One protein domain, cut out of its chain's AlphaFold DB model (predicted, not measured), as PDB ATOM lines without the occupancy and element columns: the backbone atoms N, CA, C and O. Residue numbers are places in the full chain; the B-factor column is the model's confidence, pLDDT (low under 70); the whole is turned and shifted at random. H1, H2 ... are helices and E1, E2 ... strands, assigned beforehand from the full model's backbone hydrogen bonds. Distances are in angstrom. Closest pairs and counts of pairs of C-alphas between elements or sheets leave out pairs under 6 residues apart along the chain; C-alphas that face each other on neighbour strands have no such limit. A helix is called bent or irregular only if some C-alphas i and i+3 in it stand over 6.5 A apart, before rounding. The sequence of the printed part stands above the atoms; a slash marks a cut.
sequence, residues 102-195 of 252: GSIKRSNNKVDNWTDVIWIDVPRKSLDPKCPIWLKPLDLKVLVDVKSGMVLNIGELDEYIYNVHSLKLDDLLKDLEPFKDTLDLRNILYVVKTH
ATOM      1  N   GLY A 102      26.123   3.597   4.366       77.25
ATOM      2  CA  GLY A 102      26.143   2.356   3.599       77.25
ATOM      3  C   GLY A 102      26.731   2.606   2.219       77.25
ATOM      4  O   GLY A 102      27.081   3.736   1.894       77.25
ATOM      5  N   SER A 103      26.796   1.571   1.394       79.00
ATOM      6  CA  SER A 103      27.238   1.702   0.006       79.00
ATOM      7  C   SER A 103      26.134   1.185  -0.908       79.00
ATOM      8  O   SER A 103      25.548   0.131  -0.650       79.00
ATOM      9  N   ILE A 104      25.824   1.928  -1.968       76.06
ATOM     10  CA  ILE A 104      24.855   1.517  -2.990       76.06
ATOM     11  C   ILE A 104      25.565   1.250  -4.309       76.06
ATOM     12  O   ILE A 104      26.549   1.905  -4.650       76.06
ATOM     13  N   LYS A 105      25.042   0.301  -5.081       71.38
ATOM     14  CA  LYS A 105      25.534   0.011  -6.424       71.38
ATOM     15  C   LYS A 105      24.889   0.977  -7.419       71.38
ATOM     16  O   LYS A 105      23.674   0.943  -7.601       71.38
ATOM     17  N   ARG A 106      25.682   1.811  -8.096       62.22
ATOM     18  CA  ARG A 106      25.211   2.579  -9.258       62.22
ATOM     19  C   ARG A 106      25.342   1.714 -10.505       62.22
ATOM     20  O   ARG A 106      26.441   1.514 -11.013       62.22
ATOM     21  N   SER A 107      24.223   1.212 -11.023       54.09
ATOM     22  CA  SER A 107      24.198   0.550 -12.329       54.09
ATOM     23  C   SER A 107      24.164   1.599 -13.442       54.09
ATOM     24  O   SER A 107      23.102   1.936 -13.957       54.09
ATOM     25  N   ASN A 108      25.328   2.116 -13.830       54.47
ATOM     26  CA  ASN A 108      25.479   2.699 -15.160       54.47
ATOM     27  C   ASN A 108      26.059   1.613 -16.066       54.47
ATOM     28  O   ASN A 108      27.020   0.956 -15.677       54.47
ATOM     29  N   ASN A 109      25.461   1.431 -17.247       47.78
ATOM     30  CA  ASN A 109      25.533   0.279 -18.165       47.78
ATOM     31  C   ASN A 109      26.902  -0.358 -18.520       47.78
ATOM     32  O   ASN A 109      26.918  -1.212 -19.403       47.78
ATOM     33  N   LYS A 110      28.043  -0.011 -17.906       48.19
ATOM     34  CA  LYS A 110      29.341  -0.668 -18.155       48.19
ATOM     35  C   LYS A 110      30.288  -0.842 -16.953       48.19
ATOM     36  O   LYS A 110      31.306  -1.496 -17.147       48.19
ATOM     37  N   VAL A 111      30.009  -0.324 -15.748       51.38
ATOM     38  CA  VAL A 111      30.891  -0.536 -14.574       51.38
ATOM     39  C   VAL A 111      30.082  -0.554 -13.275       51.38
ATOM     40  O   VAL A 111      29.332   0.378 -12.992       51.38
ATOM     41  N   ASP A 112      30.269  -1.604 -12.476       54.06
ATOM     42  CA  ASP A 112      29.700  -1.747 -11.135       54.06
ATOM     43  C   ASP A 112      30.423  -0.827 -10.140       54.06
ATOM     44  O   ASP A 112      31.313  -1.257  -9.408       54.06
ATOM     45  N   ASN A 113      30.052   0.453 -10.110       65.06
ATOM     46  CA  ASN A 113      30.609   1.398  -9.144       65.06
ATOM     47  C   ASN A 113      29.760   1.420  -7.868       65.06
ATOM     48  O   ASN A 113      28.559   1.705  -7.904       65.06
ATOM     49  N   TRP A 114      30.400   1.136  -6.735       75.00
ATOM     50  CA  TRP A 114      29.826   1.368  -5.414       75.00
ATOM     51  C   TRP A 114      29.999   2.837  -5.034       75.00
ATOM     52  O   TRP A 114      31.054   3.432  -5.252       75.00
ATOM     53  N   THR A 115      28.943   3.424  -4.486       82.31
ATOM     54  CA  THR A 115      28.920   4.800  -4.004       82.31
ATOM     55  C   THR A 115      28.580   4.791  -2.527       82.31
ATOM     56  O   THR A 115      27.544   4.247  -2.139       82.31
ATOM     57  N   ASP A 116      29.445   5.395  -1.720       87.69
ATOM     58  CA  ASP A 116      29.205   5.566  -0.294       87.69
ATOM     59  C   ASP A 116      28.152   6.649  -0.068       87.69
ATOM     60  O   ASP A 116      28.180   7.728  -0.671       87.69
ATOM     61  N   VAL A 117      27.187   6.332   0.788       89.88
ATOM     62  CA  VAL A 117      25.998   7.145   1.020       89.88
ATOM     63  C   VAL A 117      25.654   7.231   2.498       89.88
ATOM     64  O   VAL A 117      25.904   6.304   3.272       89.88
ATOM     65  N   ILE A 118      24.998   8.324   2.873       91.75
ATOM     66  CA  ILE A 118      24.328   8.470   4.164       91.75
ATOM     67  C   ILE A 118      22.813   8.502   3.997       91.75
ATOM     68  O   ILE A 118      22.278   9.020   3.015       91.75
ATOM     69  N   TRP A 119      22.134   7.959   5.002       89.88
ATOM     70  CA  TRP A 119      20.679   7.897   5.085       89.88
ATOM     71  C   TRP A 119      20.178   8.859   6.147       89.88
ATOM     72  O   TRP A 119      20.354   8.601   7.338       89.88
ATOM     73  N   ILE A 120      19.548   9.952   5.732       90.94
ATOM     74  CA  ILE A 120      19.033  10.974   6.639       90.94
ATOM     75  C   ILE A 120      17.524  10.790   6.765       90.94
ATOM     76  O   ILE A 120      16.782  10.978   5.805       90.94
ATOM     77  N   ASP A 121      17.080  10.428   7.965       89.00
ATOM     78  CA  ASP A 121      15.659  10.384   8.299       89.00
ATOM     79  C   ASP A 121      15.164  11.820   8.563       89.00
ATOM     80  O   ASP A 121      15.782  12.565   9.332       89.00
ATOM     81  N   VAL A 122      14.053  12.205   7.941       89.94
ATOM     82  CA  VAL A 122      13.385  13.504   8.081       89.94
ATOM     83  C   VAL A 122      11.983  13.244   8.628       89.94
ATOM     84  O   VAL A 122      11.065  12.933   7.863       89.94
ATOM     85  N   PRO A 123      11.804  13.319   9.958       88.94
ATOM     86  CA  PRO A 123      10.541  12.939  10.557       88.94
ATOM     87  C   PRO A 123       9.382  13.815  10.097       88.94
ATOM     88  O   PRO A 123       9.488  15.046  10.082       88.94
ATOM     89  N   ARG A 124       8.249  13.186   9.777       87.31
ATOM     90  CA  ARG A 124       7.001  13.914   9.523       87.31
ATOM     91  C   ARG A 124       6.356  14.247  10.869       87.31
ATOM     92  O   ARG A 124       6.097  13.376  11.702       87.31
ATOM     93  N   LYS A 125       6.100  15.530  11.116       84.38
ATOM     94  CA  LYS A 125       5.406  15.982  12.324       84.38
ATOM     95  C   LYS A 125       3.944  15.575  12.217       84.38
ATOM     96  O   LYS A 125       3.269  15.874  11.236       84.38
ATOM     97  N   SER A 126       3.449  14.882  13.236       73.69
ATOM     98  CA  SER A 126       2.025  14.580  13.304       73.69
ATOM     99  C   SER A 126       1.253  15.864  13.592       73.69
ATOM    100  O   SER A 126       1.560  16.560  14.558       73.69
ATOM    101  N   LEU A 127       0.247  16.157  12.766       65.31
ATOM    102  CA  LEU A 127      -0.682  17.267  12.994       65.31
ATOM    103  C   LEU A 127      -1.623  16.993  14.182       65.31
ATOM    104  O   LEU A 127      -2.156  17.933  14.761       65.31
ATOM    105  N   ASP A 128      -1.793  15.722  14.569       70.94
ATOM    106  CA  ASP A 128      -2.606  15.299  15.710       70.94
ATOM    107  C   ASP A 128      -1.735  14.606  16.782       70.94
ATOM    108  O   ASP A 128      -1.291  13.469  16.590       70.94
ATOM    109  N   PRO A 129      -1.520  15.237  17.954       67.06
ATOM    110  CA  PRO A 129      -0.775  14.650  19.069       67.06
ATOM    111  C   PRO A 129      -1.329  13.307  19.565       67.06
ATOM    112  O   PRO A 129      -0.600  12.553  20.210       67.06
ATOM    113  N   LYS A 130      -2.607  13.009  19.291       78.69
ATOM    114  CA  LYS A 130      -3.286  11.767  19.685       78.69
ATOM    115  C   LYS A 130      -3.250  10.686  18.604       78.69
ATOM    116  O   LYS A 130      -3.748   9.588  18.852       78.69
ATOM    117  N   CYS A 131      -2.655  10.957  17.439       71.31
ATOM    118  CA  CYS A 131      -2.562   9.989  16.354       71.31
ATOM    119  C   CYS A 131      -1.759   8.743  16.794       71.31
ATOM    120  O   CYS A 131      -0.585   8.875  17.180       71.31
ATOM    121  N   PRO A 132      -2.358   7.536  16.738       75.44
ATOM    122  CA  PRO A 132      -1.665   6.288  17.039       75.44
ATOM    123  C   PRO A 132      -0.415   6.098  16.172       75.44
ATOM    124  O   PRO A 132      -0.404   6.447  14.995       75.44
ATOM    125  N   ILE A 133       0.638   5.499  16.735       71.31
ATOM    126  CA  ILE A 133       1.962   5.418  16.090       71.31
ATOM    127  C   ILE A 133       1.933   4.707  14.725       71.31
ATOM    128  O   ILE A 133       2.660   5.099  13.823       71.31
ATOM    129  N   TRP A 134       1.065   3.708  14.559       74.12
ATOM    130  CA  TRP A 134       0.882   2.928  13.326       74.12
ATOM    131  C   TRP A 134       0.081   3.657  12.237       74.12
ATOM    132  O   TRP A 134       0.028   3.178  11.110       74.12
ATOM    133  N   LEU A 135      -0.538   4.798  12.559       70.62
ATOM    134  CA  LEU A 135      -1.215   5.678  11.600       70.62
ATOM    135  C   LEU A 135      -0.379   6.917  11.254       70.62
ATOM    136  O   LEU A 135      -0.805   7.732  10.434       70.62
ATOM    137  N   LYS A 136       0.801   7.086  11.864       70.06
ATOM    138  CA  LYS A 136       1.701   8.180  11.502       70.06
ATOM    139  C   LYS A 136       2.311   7.899  10.127       70.06
ATOM    140  O   LYS A 136       2.752   6.774   9.888       70.06
ATOM    141  N   PRO A 137       2.343   8.898   9.228       71.25
ATOM    142  CA  PRO A 137       3.008   8.737   7.946       71.25
ATOM    143  C   PRO A 137       4.494   8.447   8.180       71.25
ATOM    144  O   PRO A 137       5.081   8.942   9.146       71.25
ATOM    145  N   LEU A 138       5.075   7.613   7.317       79.38
ATOM    146  CA  LEU A 138       6.480   7.231   7.420       79.38
ATOM    147  C   LEU A 138       7.383   8.462   7.299       79.38
ATOM    148  O   LEU A 138       7.077   9.419   6.581       79.38
ATOM    149  N   ASP A 139       8.498   8.422   8.024       84.75
ATOM    150  CA  ASP A 139       9.521   9.455   7.936       84.75
ATOM    151  C   ASP A 139      10.106   9.482   6.526       84.75
ATOM    152  O   ASP A 139      10.456   8.439   5.966       84.75
ATOM    153  N   LEU A 140      10.259  10.691   5.989       86.88
ATOM    154  CA  LEU A 140      10.900  10.906   4.703       86.88
ATOM    155  C   LEU A 140      12.370  10.474   4.804       86.88
ATOM    156  O   LEU A 140      13.070  10.838   5.750       86.88
ATOM    157  N   LYS A 141      12.860   9.715   3.820       86.75
ATOM    158  CA  LYS A 141      14.255   9.253   3.782       86.75
ATOM    159  C   LYS A 141      15.030   9.913   2.658       86.75
ATOM    160  O   LYS A 141      14.732   9.722   1.483       86.75
ATOM    161  N   VAL A 142      16.083  10.631   3.029       88.81
ATOM    162  CA  VAL A 142      16.983  11.287   2.082       88.81
ATOM    163  C   VAL A 142      18.270  10.483   1.975       88.81
ATOM    164  O   VAL A 142      18.986  10.292   2.960       88.81
ATOM    165  N   LEU A 143      18.567  10.026   0.761       89.00
ATOM    166  CA  LEU A 143      19.825   9.373   0.429       89.00
ATOM    167  C   LEU A 143      20.792  10.385  -0.161       89.00
ATOM    168  O   LEU A 143      20.437  11.072  -1.120       89.00
ATOM    169  N   VAL A 144      22.002  10.464   0.384       90.56
ATOM    170  CA  VAL A 144      22.999  11.454  -0.038       90.56
ATOM    171  C   VAL A 144      24.333  10.772  -0.285       90.56
ATOM    172  O   VAL A 144      24.793  10.005   0.555       90.56
ATOM    173  N   ASP A 145      24.958  11.070  -1.419       90.69
ATOM    174  CA  ASP A 145      26.349  10.714  -1.705       90.69
ATOM    175  C   ASP A 145      27.295  11.451  -0.744       90.69
ATOM    176  O   ASP A 145      27.256  12.681  -0.648       90.69
ATOM    177  N   VAL A 146      28.146  10.709  -0.030       90.94
ATOM    178  CA  VAL A 146      28.952  11.290   1.059       90.94
ATOM    179  C   VAL A 146      30.026  12.260   0.580       90.94
ATOM    180  O   VAL A 146      30.435  13.126   1.344       90.94
ATOM    181  N   LYS A 147      30.486  12.150  -0.669       89.19
ATOM    182  CA  LYS A 147      31.587  12.975  -1.193       89.19
ATOM    183  C   LYS A 147      31.075  14.262  -1.820       89.19
ATOM    184  O   LYS A 147      31.595  15.343  -1.578       89.19
ATOM    185  N   SER A 148      30.054  14.136  -2.654       89.88
ATOM    186  CA  SER A 148      29.516  15.230  -3.459       89.88
ATOM    187  C   SER A 148      28.373  15.979  -2.773       89.88
ATOM    188  O   SER A 148      28.056  17.102  -3.172       89.88
ATOM    189  N   GLY A 149      27.737  15.368  -1.766       91.44
ATOM    190  CA  GLY A 149      26.527  15.898  -1.136       91.44
ATOM    191  C   GLY A 149      25.296  15.823  -2.036       91.44
ATOM    192  O   GLY A 149      24.294  16.478  -1.755       91.44
ATOM    193  N   MET A 150      25.369  15.075  -3.138       91.56
ATOM    194  CA  MET A 150      24.271  14.947  -4.091       91.56
ATOM    195  C   MET A 150      23.181  14.043  -3.526       91.56
ATOM    196  O   MET A 150      23.450  12.927  -3.077       91.56
ATOM    197  N   VAL A 151      21.943  14.514  -3.594       89.50
ATOM    198  CA  VAL A 151      20.750  13.766  -3.207       89.50
ATOM    199  C   VAL A 151      20.441  12.744  -4.298       89.50
ATOM    200  O   VAL A 151      20.346  13.076  -5.479       89.50
ATOM    201  N   LEU A 152      20.299  11.481  -3.903       83.81
ATOM    202  CA  LEU A 152      20.135  10.347  -4.816       83.81
ATOM    203  C   LEU A 152      18.675   9.891  -4.986       83.81
ATOM    204  O   LEU A 152      18.443   8.979  -5.766       83.81
ATOM    205  N   ASN A 153      17.741  10.571  -4.304       69.25
ATOM    206  CA  ASN A 153      16.281  10.379  -4.223       69.25
ATOM    207  C   ASN A 153      15.786   8.941  -3.966       69.25
ATOM    208  O   ASN A 153      16.180   7.975  -4.611       69.25
ATOM    209  N   ILE A 154      14.828   8.818  -3.049       63.84
ATOM    210  CA  ILE A 154      14.066   7.595  -2.804       63.84
ATOM    211  C   ILE A 154      12.588   7.978  -2.723       63.84
ATOM    212  O   ILE A 154      12.029   8.081  -1.640       63.84
ATOM    213  N   GLY A 155      11.986   8.242  -3.883       60.47
ATOM    214  CA  GLY A 155      10.542   8.206  -4.162       60.47
ATOM    215  C   GLY A 155       9.598   9.194  -3.457       60.47
ATOM    216  O   GLY A 155       8.533   9.457  -3.993       60.47
ATOM    217  N   GLU A 156       9.941   9.748  -2.295       72.69
ATOM    218  CA  GLU A 156       9.004  10.518  -1.456       72.69
ATOM    219  C   GLU A 156       9.272  12.032  -1.449       72.69
ATOM    220  O   GLU A 156       8.446  12.809  -0.973       72.69
ATOM    221  N   LEU A 157      10.415  12.480  -1.982       78.38
ATOM    222  CA  LEU A 157      10.746  13.910  -2.078       78.38
ATOM    223  C   LEU A 157       9.898  14.649  -3.119       78.38
ATOM    224  O   LEU A 157       9.713  15.862  -3.009       78.38
ATOM    225  N   ASP A 158       9.356  13.919  -4.091       76.38
ATOM    226  CA  ASP A 158       8.570  14.470  -5.194       76.38
ATOM    227  C   ASP A 158       7.238  15.083  -4.702       76.38
ATOM    228  O   ASP A 158       6.670  15.946  -5.367       76.38
ATOM    229  N   GLU A 159       6.768  14.708  -3.499       76.62
ATOM    230  CA  GLU A 159       5.618  15.336  -2.818       76.62
ATOM    231  C   GLU A 159       5.894  16.786  -2.384       76.62
ATOM    232  O   GLU A 159       4.961  17.558  -2.157       76.62
ATOM    233  N   TYR A 160       7.171  17.158  -2.255       79.62
ATOM    234  CA  TYR A 160       7.608  18.447  -1.721       79.62
ATOM    235  C   TYR A 160       8.315  19.311  -2.770       79.62
ATOM    236  O   TYR A 160       8.203  20.537  -2.727       79.62
ATOM    237  N   ILE A 161       9.058  18.701  -3.703       80.69
ATOM    238  CA  ILE A 161       9.955  19.409  -4.628       80.69
ATOM    239  C   ILE A 161       9.823  18.830  -6.041       80.69
ATOM    240  O   ILE A 161      10.017  17.639  -6.260       80.69
ATOM    241  N   TYR A 162       9.566  19.694  -7.029       65.12
ATOM    242  CA  TYR A 162       9.220  19.281  -8.398       65.12
ATOM    243  C   TYR A 162      10.416  18.823  -9.269       65.12
ATOM    244  O   TYR A 162      10.221  18.459 -10.419       65.12
ATOM    245  N   ASN A 163      11.658  18.836  -8.769       66.44
ATOM    246  CA  ASN A 163      12.851  18.395  -9.511       66.44
ATOM    247  C   ASN A 163      13.978  17.970  -8.555       66.44
ATOM    248  O   ASN A 163      14.875  18.749  -8.245       66.44
ATOM    249  N   VAL A 164      13.957  16.717  -8.100       63.97
ATOM    250  CA  VAL A 164      14.974  16.190  -7.164       63.97
ATOM    251  C   VAL A 164      16.261  15.753  -7.887       63.97
ATOM    252  O   VAL A 164      17.294  15.496  -7.266       63.97
ATOM    253  N   HIS A 165      16.234  15.671  -9.220       64.25
ATOM    254  CA  HIS A 165      17.399  15.288 -10.008       64.25
ATOM    255  C   HIS A 165      18.498  16.352  -9.914       64.25
ATOM    256  O   HIS A 165      18.311  17.499 -10.308       64.25
ATOM    257  N   SER A 166      19.673  15.932  -9.446       72.75
ATOM    258  CA  SER A 166      20.875  16.766  -9.317       72.75
ATOM    259  C   SER A 166      20.830  17.842  -8.221       72.75
ATOM    260  O   SER A 166      21.497  18.868  -8.342       72.75
ATOM    261  N   LEU A 167      20.094  17.603  -7.135       87.12
ATOM    262  CA  LEU A 167      20.031  18.518  -5.993       87.12
ATOM    263  C   LEU A 167      21.150  18.233  -4.975       87.12
ATOM    264  O   LEU A 167      21.389  17.076  -4.623       87.12
ATOM    265  N   LYS A 168      21.831  19.271  -4.473       90.56
ATOM    266  CA  LYS A 168      22.753  19.149  -3.329       90.56
ATOM    267  C   LYS A 168      21.991  19.211  -2.009       90.56
ATOM    268  O   LYS A 168      20.957  19.865  -1.921       90.56
ATOM    269  N   LEU A 169      22.531  18.587  -0.964       91.75
ATOM    270  CA  LEU A 169      21.901  18.553   0.358       91.75
ATOM    271  C   LEU A 169      21.638  19.954   0.942       91.75
ATOM    272  O   LEU A 169      20.585  20.179   1.534       91.75
ATOM    273  N   ASP A 170      22.554  20.905   0.747       90.69
ATOM    274  CA  ASP A 170      22.376  22.303   1.165       90.69
ATOM    275  C   ASP A 170      21.206  22.994   0.463       90.69
ATOM    276  O   ASP A 170      20.523  23.822   1.065       90.69
ATOM    277  N   ASP A 171      20.978  22.672  -0.810       90.81
ATOM    278  CA  ASP A 171      19.883  23.241  -1.592       90.81
ATOM    279  C   ASP A 171      18.561  22.557  -1.229       90.81
ATOM    280  O   ASP A 171      17.577  23.244  -0.969       90.81
ATOM    281  N   LEU A 172      18.579  21.235  -1.020       91.19
ATOM    282  CA  LEU A 172      17.444  20.496  -0.467       91.19
ATOM    283  C   LEU A 172      16.978  21.073   0.875       91.19
ATOM    284  O   LEU A 172      15.780  21.208   1.104       91.19
ATOM    285  N   LEU A 173      17.902  21.429   1.770       92.56
ATOM    286  CA  LEU A 173      17.543  22.043   3.048       92.56
ATOM    287  C   LEU A 173      16.770  23.359   2.855       92.56
ATOM    288  O   LEU A 173      15.802  23.597   3.573       92.56
ATOM    289  N   LYS A 174      17.171  24.196   1.889       91.06
ATOM    290  CA  LYS A 174      16.472  25.456   1.584       91.06
ATOM    291  C   LYS A 174      15.082  25.193   1.019       91.06
ATOM    292  O   LYS A 174      14.138  25.863   1.424       91.06
ATOM    293  N   ASP A 175      14.966  24.210   0.134       90.25
ATOM    294  CA  ASP A 175      13.704  23.858  -0.514       90.25
ATOM    295  C   ASP A 175      12.709  23.209   0.462       90.25
ATOM    296  O   ASP A 175      11.500  23.371   0.313       90.25
ATOM    297  N   LEU A 176      13.202  22.516   1.496       91.12
ATOM    298  CA  LEU A 176      12.372  21.931   2.550       91.12
ATOM    299  C   LEU A 176      12.017  22.912   3.680       91.12
ATOM    300  O   LEU A 176      11.062  22.659   4.415       91.12
ATOM    301  N   GLU A 177      12.735  24.028   3.831       92.25
ATOM    302  CA  GLU A 177      12.503  25.024   4.891       92.25
ATOM    303  C   GLU A 177      11.051  25.557   4.951       92.25
ATOM    304  O   GLU A 177      10.519  25.677   6.061       92.25
ATOM    305  N   PRO A 178      10.347  25.812   3.825       92.56
ATOM    306  CA  PRO A 178       8.924  26.172   3.836       92.56
ATOM    307  C   PRO A 178       8.013  25.124   4.490       92.56
ATOM    308  O   PRO A 178       6.925  25.459   4.950       92.56
ATOM    309  N   PHE A 179       8.455  23.867   4.572       90.31
ATOM    310  CA  PHE A 179       7.707  22.749   5.145       90.31
ATOM    311  C   PHE A 179       8.111  22.431   6.590       90.31
ATOM    312  O   PHE A 179       7.696  21.412   7.136       90.31
ATOM    313  N   LYS A 180       8.885  23.288   7.267       90.69
ATOM    314  CA  LYS A 180       9.344  23.050   8.651       90.69
ATOM    315  C   LYS A 180       8.232  22.872   9.688       90.69
ATOM    316  O   LYS A 180       8.504  22.394  10.788       90.69
ATOM    317  N   ASP A 181       6.999  23.268   9.387       88.62
ATOM    318  CA  ASP A 181       5.858  23.062  10.286       88.62
ATOM    319  C   ASP A 181       5.313  21.628  10.194       88.62
ATOM    320  O   ASP A 181       4.794  21.100  11.177       88.62
ATOM    321  N   THR A 182       5.518  20.956   9.058       88.38
ATOM    322  CA  THR A 182       5.109  19.565   8.811       88.38
ATOM    323  C   THR A 182       6.282  18.585   8.826       88.38
ATOM    324  O   THR A 182       6.077  17.392   9.045       88.38
ATOM    325  N   LEU A 183       7.515  19.066   8.666       90.44
ATOM    326  CA  LEU A 183       8.744  18.277   8.672       90.44
ATOM    327  C   LEU A 183       9.679  18.691   9.808       90.44
ATOM    328  O   LEU A 183       9.794  19.860  10.183       90.44
ATOM    329  N   ASP A 184      10.392  17.718  10.363       91.94
ATOM    330  CA  ASP A 184      11.479  17.947  11.301       91.94
ATOM    331  C   ASP A 184      12.836  17.940  10.588       91.94
ATOM    332  O   ASP A 184      13.473  16.905  10.385       91.94
ATOM    333  N   LEU A 185      13.303  19.137  10.235       93.75
ATOM    334  CA  LEU A 185      14.535  19.334   9.467       93.75
ATOM    335  C   LEU A 185      15.814  19.254  10.315       93.75
ATOM    336  O   LEU A 185      16.912  19.462   9.793       93.75
ATOM    337  N   ARG A 186      15.715  18.954  11.622       93.56
ATOM    338  CA  ARG A 186      16.866  18.957  12.544       93.56
ATOM    339  C   ARG A 186      18.005  18.052  12.079       93.56
ATOM    340  O   ARG A 186      19.164  18.432  12.230       93.56
ATOM    341  N   ASN A 187      17.692  16.897  11.494       93.12
ATOM    342  CA  ASN A 187      18.703  15.940  11.045       93.12
ATOM    343  C   ASN A 187      19.465  16.439   9.808       93.12
ATOM    344  O   ASN A 187      20.695  16.415   9.820       93.12
ATOM    345  N   ILE A 188      18.774  16.964   8.786       93.25
ATOM    346  CA  ILE A 188      19.434  17.575   7.615       93.25
ATOM    347  C   ILE A 188      20.285  18.764   8.065       93.25
ATOM    348  O   ILE A 188      21.461  18.857   7.718       93.25
ATOM    349  N   LEU A 189      19.713  19.640   8.897       94.88
ATOM    350  CA  LEU A 189      20.410  20.809   9.425       94.88
ATOM    351  C   LEU A 189      21.678  20.414  10.188       94.88
ATOM    352  O   LEU A 189      22.707  21.073  10.049       94.88
ATOM    353  N   TYR A 190      21.615  19.353  10.994       93.38
ATOM    354  CA  TYR A 190      22.769  18.823  11.713       93.38
ATOM    355  C   TYR A 190      23.857  18.334  10.753       93.38
ATOM    356  O   TYR A 190      25.019  18.697  10.933       93.38
ATOM    357  N   VAL A 191      23.497  17.559   9.726       94.38
ATOM    358  CA  VAL A 191      24.449  17.025   8.739       94.38
ATOM    359  C   VAL A 191      25.142  18.156   7.977       94.38
ATOM    360  O   VAL A 191      26.371  18.203   7.949       94.38
ATOM    361  N   VAL A 192      24.375  19.114   7.446       95.06
ATOM    362  CA  VAL A 192      24.909  20.276   6.714       95.06
ATOM    363  C   VAL A 192      25.811  21.128   7.612       95.06
ATOM    364  O   VAL A 192      26.922  21.495   7.228       95.06
ATOM    365  N   LYS A 193      25.384  21.424   8.849       94.50
ATOM    366  CA  LYS A 193      26.209  22.186   9.802       94.50
ATOM    367  C   LYS A 193      27.503  21.461  10.153       94.50
ATOM    368  O   LYS A 193      28.550  22.098  10.203       94.50
ATOM    369  N   THR A 194      27.430  20.156  10.395       94.50
ATOM    370  CA  THR A 194      28.590  19.339  10.768       94.50
ATOM    371  C   THR A 194      29.607  19.302   9.634       94.50
ATOM    372  O   THR A 194      30.767  19.628   9.871       94.50
ATOM    373  N   HIS A 195      29.164  19.034   8.403       95.25
ATOM    374  CA  HIS A 195      30.020  19.059   7.218       95.25
ATOM    375  C   HIS A 195      30.702  20.424   7.033       95.25
ATOM    376  O   HIS A 195      31.905  20.503   6.800       95.25
TER     377      HIS A 195
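What this domain is: This is residues 102 to 195 of the 252 residues of an uncharacterized protein of Firmicutes bacterium (UniProt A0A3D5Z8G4). A long, twisted three-stranded meander, each strand the antiparallel neighbour of the one before, has a helical hairpin, H1 and H2, grazing its E2 and E3 part. Residues 107 to 112 stick out at one end, residues 129 to 134 at the other. The printed part has 94 residues, mixed helices and strands, under half in named elements, ordered E1 E2 E3 H1 H2. It is only just compact, close to loose: radius of gyration of the C-alphas 14.7 A, spans 51 by 28 by 25 A.

Where its parts are: E1, residues 102 to 108, begins at C-alpha 102 (26.143, 2.356, 3.599). E2, residues 111 to 122, is 31.9 A long; E3 is residues 140 to 145. H1, residues 169 to 179, is irregular, only just: C-alphas 175 and 178 are 6.9 A apart. H2, residues 186 to 195, ends at C-alpha 195 (30.020, 19.059, 7.218).

How they stand to each other: Hairpin E1 and E2 has N 104 and O 115 within hydrogen-bond range, 2.9 A; hairpin E2 and E3 has N 120 and O 142, 2.8 A. H1 and H2 touch, closest C-alphas Asp 170 and Val 192, 6.4 A, at a shallow tilt of 25 degrees, opposite ways. Every O i to N i+4 pair is within range in H2, 5 of 7 in H1.

The domain as a whole: The printed part has no cut. Links E2 to E3 and E3 to H1 are long. Residues under pLDDT 70 include 106 to 113.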